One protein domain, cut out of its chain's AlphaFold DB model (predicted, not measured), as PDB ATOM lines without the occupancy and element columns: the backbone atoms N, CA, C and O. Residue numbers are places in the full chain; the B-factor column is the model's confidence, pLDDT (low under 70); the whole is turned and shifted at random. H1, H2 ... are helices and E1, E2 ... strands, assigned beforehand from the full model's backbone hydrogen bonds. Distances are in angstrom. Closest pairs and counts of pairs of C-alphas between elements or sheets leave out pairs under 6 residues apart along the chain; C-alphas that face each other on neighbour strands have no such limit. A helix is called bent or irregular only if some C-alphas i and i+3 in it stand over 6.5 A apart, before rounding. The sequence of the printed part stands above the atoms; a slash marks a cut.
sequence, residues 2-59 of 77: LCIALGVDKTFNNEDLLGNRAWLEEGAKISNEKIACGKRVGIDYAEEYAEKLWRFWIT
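This is residues 2 to 59 of the 77 residues of a protein of Acidobacteria bacterium (UniProt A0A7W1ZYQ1). With little regular structure, this is a small two-strand ribbon, E1 and E2, with H2 beyond one end, and a second lobe of winding loop that begins with H1; residues 24 to 29 stand free between the two lobes. The 58 printed residues run H1, E1, H2, E2, a mixed class with 18 residues in named elements. It is only just loose, close to extended: radius of gyration of the C-alphas 15.5 A, spans 37 by 32 by 20 A.

Find E1, residues 35 to 38, from C-alpha 35 at (-16.163, -2.399, 11.229), 10.4 A long. E2, residues 55 to 58, ends at (-18.643, -1.786, 15.426) after 10.7 A. H2 is residues 44 to 49, 8.5 A; H1, residues 2 to 5, 5.2 A, begins at (-30.702, 8.267, 20.630).

E1 and E2 are antiparallel at 148 degrees; look for N 36 and O 57, 2.9 A apart. H2 is irregular, C-alphas 45 and 48 being 9.2 A apart, with 0 of 2 O i to N i+4 pairs and 1 of 3 O i to N i+3 pairs within hydrogen-bond range; H1 is too short for an i+4 pair. H1 is apart from H2 and E2.

The C-alphas of Asn 20 and Glu 48 are farthest apart, 39.0 A. The H1 to E1 link is long, 29 residues. The printed part has no cut, and no printed residue is under 70 in pLDDT.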
ATOM      1  N   LEU A   2     -31.808   7.306  20.482       97.38
ATOM      2  CA  LEU A   2     -30.702   8.267  20.630       97.38
ATOM      3  C   LEU A   2     -31.177   9.725  20.744       97.38
ATOM      4  O   LEU A   2     -30.886  10.364  21.742       97.38
ATOM      5  N   CYS A   3     -31.962  10.216  19.775       97.62
ATOM      6  CA  CYS A   3     -32.389  11.620  19.765       97.62
ATOM      7  C   CYS A   3     -33.139  12.016  21.045       97.62
ATOM      8  O   CYS A   3     -32.800  13.009  21.662       97.62
ATOM      9  N   ILE A   4     -34.076  11.179  21.504       98.25
ATOM     10  CA  ILE A   4     -34.811  11.406  22.761       98.25
ATOM     11  C   ILE A   4     -33.852  11.464  23.957       98.25
ATOM     12  O   ILE A   4     -33.967  12.363  24.779       98.25
ATOM     13  N   ALA A   5     -32.900  10.529  24.047       98.19
ATOM     14  CA  ALA A   5     -31.941  10.483  25.150       98.19
ATOM     15  C   ALA A   5     -31.023  11.717  25.202       98.19
ATOM     16  O   ALA A   5     -30.589  12.099  26.281       98.19
ATOM     17  N   LEU A   6     -30.748  12.335  24.049       97.50
ATOM     18  CA  LEU A   6     -29.914  13.533  23.927       97.50
ATOM     19  C   LEU A   6     -30.721  14.839  23.828       97.50
ATOM     20  O   LEU A   6     -30.133  15.891  23.614       97.50
ATOM     21  N   GLY A   7     -32.053  14.791  23.930       97.69
ATOM     22  CA  GLY A   7     -32.899  15.978  23.755       97.69
ATOM     23  C   GLY A   7     -32.876  16.575  22.340       97.69
ATOM     24  O   GLY A   7     -33.191  17.746  22.163       97.69
ATOM     25  N   VAL A   8     -32.509  15.786  21.325       97.94
ATOM     26  CA  VAL A   8     -32.518  16.210  19.921       97.94
ATOM     27  C   VAL A   8     -33.920  16.043  19.345       97.94
ATOM     28  O   VAL A   8     -34.470  14.938  19.299       97.94
ATOM     29  N   ASP A   9     -34.470  17.145  18.848       98.00
ATOM     30  CA  ASP A   9     -35.762  17.206  18.174       98.00
ATOM     31  C   ASP A   9     -35.652  17.921  16.810       98.00
ATOM     32  O   ASP A   9     -34.563  18.128  16.273       98.00
ATOM     33  N   LYS A  10     -36.793  18.283  16.211       98.06
ATOM     34  CA  LYS A  10     -36.835  18.927  14.888       98.06
ATOM     35  C   LYS A  10     -36.195  20.320  14.854       98.06
ATOM     36  O   LYS A  10     -35.867  20.786  13.769       98.06
ATOM     37  N   THR A  11     -36.010  20.979  15.997       98.00
ATOM     38  CA  THR A  11     -35.383  22.308  16.065       98.00
ATOM     39  C   THR A  11     -33.878  22.266  15.793       98.00
ATOM     40  O   THR A  11     -33.283  23.318  15.592       98.00
ATOM     41  N   PHE A  12     -33.262  21.078  15.772       97.94
ATOM     42  CA  PHE A  12     -31.869  20.855  15.360       97.94
ATOM     43  C   PHE A  12     -31.723  20.607  13.846       97.94
ATOM     44  O   PHE A  12     -30.636  20.297  13.360       97.94
ATOM     45  N   ASN A  13     -32.808  20.675  13.069       97.50
ATOM     46  CA  ASN A  13     -32.712  20.505  11.623       97.50
ATOM     47  C   ASN A  13     -31.911  21.660  10.996       97.50
ATOM     48  O   ASN A  13     -32.193  22.818  11.287       97.50
ATOM     49  N   ASN A  14     -30.971  21.339  10.100       96.62
ATOM     50  CA  ASN A  14     -29.986  22.273   9.529       96.62
ATOM     51  C   ASN A  14     -29.026  22.915  10.553       96.62
ATOM     52  O   ASN A  14     -28.420  23.939  10.246       96.62
ATOM     53  N   GLU A  15     -28.885  22.340  11.751       97.06
ATOM     54  CA  GLU A  15     -27.893  22.798  12.727       97.06
ATOM     55  C   GLU A  15     -26.466  22.631  12.184       97.06
ATOM     56  O   GLU A  15     -26.148  21.636  11.527       97.06
ATOM     57  N   ASP A  16     -25.602  23.596  12.495       97.19
ATOM     58  CA  ASP A  16     -24.180  23.523  12.182       97.19
ATOM     59  C   ASP A  16     -23.443  22.681  13.236       97.19
ATOM     60  O   ASP A  16     -23.348  23.065  14.402       97.19
ATOM     61  N   LEU A  17     -22.886  21.541  12.817       97.38
ATOM     62  CA  LEU A  17     -22.122  20.645  13.693       97.38
ATOM     63  C   LEU A  17     -20.715  21.165  14.042       97.38
ATOM     64  O   LEU A  17     -20.014  20.521  14.824       97.38
ATOM     65  N   LEU A  18     -20.297  22.297  13.466       97.19
ATOM     66  CA  LEU A  18     -19.104  23.050  13.876       97.19
ATOM     67  C   LEU A  18     -19.432  24.173  14.876       97.19
ATOM     68  O   LEU A  18     -18.526  24.866  15.340       97.19
ATOM     69  N   GLY A  19     -20.717  24.366  15.190       95.44
ATOM     70  CA  GLY A  19     -21.191  25.335  16.168       95.44
ATOM     71  C   GLY A  19     -21.144  24.817  17.609       95.44
ATOM     72  O   GLY A  19     -20.482  23.839  17.941       95.44
ATOM     73  N   ASN A  20     -21.897  25.485  18.488       95.81
ATOM     74  CA  ASN A  20     -21.833  25.254  19.939       95.81
ATOM     75  C   ASN A  20     -23.020  24.459  20.505       95.81
ATOM     76  O   ASN A  20     -23.049  24.161  21.697       95.81
ATOM     77  N   ARG A  21     -24.045  24.174  19.694       96.19
ATOM     78  CA  ARG A  21     -25.293  23.556  20.172       96.19
ATOM     79  C   ARG A  21     -25.253  22.030  20.109       96.19
ATOM     80  O   ARG A  21     -25.754  21.366  21.010       96.19
ATOM     81  N   ALA A  22     -24.671  21.489  19.045       96.69
ATOM     82  CA  ALA A  22     -24.363  20.078  18.880       96.69
ATOM     83  C   ALA A  22     -23.074  19.977  18.067       96.69
ATOM     84  O   ALA A  22     -22.939  20.654  17.054       96.69
ATOM     85  N   TRP A  23     -22.143  19.139  18.507       97.38
ATOM     86  CA  TRP A  23     -20.844  18.978  17.864       97.38
ATOM     87  C   TRP A  23     -20.407  17.515  17.903       97.38
ATOM     88  O   TRP A  23     -21.021  16.674  18.568       97.38
ATOM     89  N   LEU A  24     -19.353  17.209  17.152       96.88
ATOM     90  CA  LEU A  24     -18.669  15.923  17.184       96.88
ATOM     91  C   LEU A  24     -17.284  16.118  17.793       96.88
ATOM     92  O   LEU A  24     -16.592  17.083  17.480       96.88
ATOM     93  N   GLU A  25     -16.876  15.180  18.637       97.06
ATOM     94  CA  GLU A  25     -15.533  15.140  19.214       97.06
ATOM     95  C   GLU A  25     -14.747  13.969  18.627       97.06
ATOM     96  O   GLU A  25     -15.329  12.969  18.188       97.06
ATOM     97  N   GLU A  26     -13.420  14.088  18.620       97.38
ATOM     98  CA  GLU A  26     -12.542  13.012  18.166       97.38
ATOM     99  C   GLU A  26     -12.751  11.763  19.033       97.38
ATOM    100  O   GLU A  26     -12.632  11.791  20.260       97.38
ATOM    101  N   GLY A  27     -13.075  10.655  18.375       94.50
ATOM    102  CA  GLY A  27     -13.289   9.372  19.026       94.50
ATOM    103  C   GLY A  27     -12.020   8.525  19.108       94.50
ATOM    104  O   GLY A  27     -10.945   8.874  18.627       94.50
ATOM    105  N   ALA A  28     -12.156   7.330  19.679       94.44
ATOM    106  CA  ALA A  28     -11.102   6.329  19.591       94.44
ATOM    107  C   ALA A  28     -10.924   5.846  18.140       94.44
ATOM    108  O   ALA A  28     -11.903   5.588  17.437       94.44
ATOM    109  N   LYS A  29      -9.673   5.624  17.717       95.19
ATOM    110  CA  LYS A  29      -9.383   4.984  16.427       95.19
ATOM    111  C   LYS A  29      -9.883   3.538  16.432       95.19
ATOM    112  O   LYS A  29      -9.472   2.730  17.266       95.19
ATOM    113  N   ILE A  30     -10.750   3.206  15.478       94.44
ATOM    114  CA  ILE A  30     -11.296   1.858  15.301       94.44
ATOM    115  C   ILE A  30     -10.649   1.209  14.082       94.44
ATOM    116  O   ILE A  30     -10.621   1.785  13.000       94.44
ATOM    117  N   SER A  31     -10.141  -0.007  14.270       94.44
ATOM    118  CA  SER A  31      -9.557  -0.802  13.190       94.44
ATOM    119  C   SER A  31     -10.615  -1.240  12.179       94.44
ATOM    120  O   SER A  31     -11.733  -1.584  12.574       94.44
ATOM    121  N   ASN A  32     -10.259  -1.304  10.895       92.69
ATOM    122  CA  ASN A  32     -11.186  -1.685   9.823       92.69
ATOM    123  C   ASN A  32     -11.778  -3.088  10.026       92.69
ATOM    124  O   ASN A  32     -12.941  -3.315   9.707       92.69
ATOM    125  N   GLU A  33     -11.032  -4.008  10.637       92.50
ATOM    126  CA  GLU A  33     -11.478  -5.376  10.935       92.50
ATOM    127  C   GLU A  33     -12.592  -5.406  11.991       92.50
ATOM    128  O   GLU A  33     -13.323  -6.389  12.101       92.50
ATOM    129  N   LYS A  34     -12.742  -4.327  12.773       93.88
ATOM    130  CA  LYS A  34     -13.829  -4.169  13.745       93.88
ATOM    131  C   LYS A  34     -15.070  -3.523  13.134       93.88
ATOM    132  O   LYS A  34     -16.107  -3.523  13.798       93.88
ATOM    133  N   ILE A  35     -15.014  -3.009  11.906       93.75
ATOM    134  CA  ILE A  35     -16.163  -2.399  11.229       93.75
ATOM    135  C   ILE A  35     -16.899  -3.465  10.410       93.75
ATOM    136  O   ILE A  35     -16.387  -3.988   9.424       93.75
ATOM    137  N   ALA A  36     -18.131  -3.768  10.810       93.31
ATOM    138  CA  ALA A  36     -19.040  -4.616  10.047       93.31
ATOM    139  C   ALA A  36     -19.936  -3.769   9.134       93.31
ATOM    140  O   ALA A  36     -20.231  -2.608   9.444       93.31
ATOM    141  N   CYS A  37     -20.409  -4.363   8.033       94.25
ATOM    142  CA  CYS A  37     -21.369  -3.735   7.128       94.25
ATOM    143  C   CYS A  37     -22.585  -4.629   6.833       94.25
ATOM    144  O   CYS A  37     -22.580  -5.836   7.082       94.25
ATOM    145  N   GLY A  38     -23.667  -4.024   6.338       93.12
ATOM    146  CA  GLY A  38     -24.900  -4.732   5.996       93.12
ATOM    147  C   GLY A  38     -25.957  -3.841   5.355       93.12
ATOM    148  O   GLY A  38     -25.760  -2.633   5.204       93.12
ATOM    149  N   LYS A  39     -27.099  -4.444   5.006       93.94
ATOM    150  CA  LYS A  39     -28.273  -3.724   4.493       93.94
ATOM    151  C   LYS A  39     -28.755  -2.672   5.499       93.94
ATOM    152  O   LYS A  39     -28.664  -2.858   6.722       93.94
ATOM    153  N   ARG A  40     -29.270  -1.553   4.988       94.44
ATOM    154  CA  ARG A  40     -29.894  -0.507   5.816       94.44
ATOM    155  C   ARG A  40     -31.232  -1.012   6.372       94.44
ATOM    156  O   ARG A  40     -31.833  -1.932   5.834       94.44
ATOM    157  N   VAL A  41     -31.672  -0.443   7.491       93.31
ATOM    158  CA  VAL A  41     -32.885  -0.891   8.194       93.31
ATOM    159  C   VAL A  41     -34.091  -0.094   7.705       93.31
ATOM    160  O   VAL A  41     -34.035   1.132   7.720       93.31
ATOM    161  N   GLY A  42     -35.185  -0.780   7.361       94.44
ATOM    162  CA  GLY A  42     -36.478  -0.147   7.075       94.44
ATOM    163  C   GLY A  42     -36.547   0.565   5.725       94.44
ATOM    164  O   GLY A  42     -37.247   1.566   5.609       94.44
ATOM    165  N   ILE A  43     -35.803   0.075   4.729       95.12
ATOM    166  CA  ILE A  43     -35.726   0.673   3.388       95.12
ATOM    167  C   ILE A  43     -36.081  -0.320   2.276       95.12
ATOM    168  O   ILE A  43     -35.572  -0.207   1.166       95.12
ATOM    169  N   ASP A  44     -36.932  -1.305   2.561       93.75
ATOM    170  CA  ASP A  44     -37.291  -2.363   1.601       93.75
ATOM    171  C   ASP A  44     -37.950  -1.796   0.325       93.75
ATOM    172  O   ASP A  44     -37.926  -2.421  -0.728       93.75
ATOM    173  N   TYR A  45     -38.473  -0.567   0.401       96.12
ATOM    174  CA  TYR A  45     -39.017   0.195  -0.723       96.12
ATOM    175  C   TYR A  45     -37.955   0.741  -1.692       96.12
ATOM    176  O   TYR A  45     -38.306   1.270  -2.740       96.12
ATOM    177  N   ALA A  46     -36.667   0.679  -1.348       95.44
ATOM    178  CA  ALA A  46     -35.594   1.320  -2.106       95.44
ATOM    179  C   ALA A  46     -35.045   0.454  -3.260       95.44
ATOM    180  O   ALA A  46     -33.921   0.687  -3.702       95.44
ATOM    181  N   GLU A  47     -35.804  -0.543  -3.723       94.56
ATOM    182  CA  GLU A  47     -35.460  -1.419  -4.854       94.56
ATOM    183  C   GLU A  47     -34.020  -1.972  -4.755       94.56
ATOM    184  O   GLU A  47     -33.617  -2.502  -3.718       94.56
ATOM    185  N   GLU A  48     -33.202  -1.822  -5.802       94.38
ATOM    186  CA  GLU A  48     -31.802  -2.268  -5.830       94.38
ATOM    187  C   GLU A  48     -30.929  -1.658  -4.714       94.38
ATOM    188  O   GLU A  48     -29.895  -2.222  -4.332       94.38
ATOM    189  N   TYR A  49     -31.339  -0.517  -4.149       95.25
ATOM    190  CA  TYR A  49     -30.642   0.145  -3.050       95.25
ATOM    191  C   TYR A  49     -30.962  -0.455  -1.675       95.25
ATOM    192  O   TYR A  49     -30.257  -0.132  -0.707       95.25
ATOM    193  N   ALA A  50     -31.979  -1.318  -1.571       95.06
ATOM    194  CA  ALA A  50     -32.254  -2.106  -0.368       95.06
ATOM    195  C   ALA A  50     -31.144  -3.142  -0.111       95.06
ATOM    196  O   ALA A  50     -30.768  -3.398   1.036       95.06
ATOM    197  N   GLU A  51     -30.540  -3.659  -1.185       93.38
ATOM    198  CA  GLU A  51     -29.497  -4.687  -1.131       93.38
ATOM    199  C   GLU A  51     -28.089  -4.127  -0.858       93.38
ATOM    200  O   GLU A  51     -27.167  -4.878  -0.533       93.38
ATOM    201  N   LYS A  52     -27.893  -2.804  -0.952       94.56
ATOM    202  CA  LYS A  52     -26.577  -2.179  -0.746       94.56
ATOM    203  C   LYS A  52     -26.151  -2.245   0.723       94.56
ATOM    204  O   LYS A  52     -26.905  -1.895   1.635       94.56
ATOM    205  N   LEU A  53     -24.886  -2.604   0.950       94.69
ATOM    206  CA  LEU A  53     -24.283  -2.747   2.281       94.69
ATOM    207  C   LEU A  53     -23.819  -1.402   2.865       94.69
ATOM    208  O   LEU A  53     -22.647  -1.210   3.178       94.69
ATOM    209  N   TRP A  54     -24.737  -0.442   2.963       94.88
ATOM    210  CA  TRP A  54     -24.452   0.946   3.363       94.88
ATOM    211  C   TRP A  54     -24.813   1.267   4.813       94.88
ATOM    212  O   TRP A  54     -25.013   2.424   5.180       94.88
ATOM    213  N   ARG A  55     -24.921   0.245   5.656       94.81
ATOM    214  CA  ARG A  55     -25.005   0.407   7.103       94.81
ATOM    215  C   ARG A  55     -23.721  -0.126   7.717       94.81
ATOM    216  O   ARG A  55     -23.360  -1.260   7.432       94.81
ATOM    217  N   PHE A  56     -23.094   0.665   8.582       94.31
ATOM    218  CA  PHE A  56     -21.829   0.334   9.237       94.31
ATOM    219  C   PHE A  56     -21.999   0.334  10.756       94.31
ATOM    220  O   PHE A  56     -22.785   1.119  11.291       94.31
ATOM    221  N   TRP A  57     -21.302  -0.561  11.455       94.75
ATOM    222  CA  TRP A  57     -21.281  -0.600  12.921       94.75
ATOM    223  C   TRP A  57     -20.024  -1.296  13.450       94.75
ATOM    224  O   TRP A  57     -19.365  -2.049  12.736       94.75
ATOM    225  N   ILE A  58     -19.714  -1.069  14.728       94.00
ATOM    226  CA  ILE A  58     -18.643  -1.786  15.426       94.00
ATOM    227  C   ILE A  58     -19.125  -3.202  15.744       94.00
ATOM    228  O   ILE A  58     -20.189  -3.399  16.336       94.00
ATOM    229  N   THR A  59     -18.331  -4.186  15.349       92.25
ATOM    230  CA  THR A  59     -18.599  -5.609  15.548       92.25
ATOM    231  C   THR A  59     -18.737  -5.936  17.036       92.25
ATOM    232  O   THR A  59     -17.999  -5.407  17.861       92.25
TER     233      THR A  59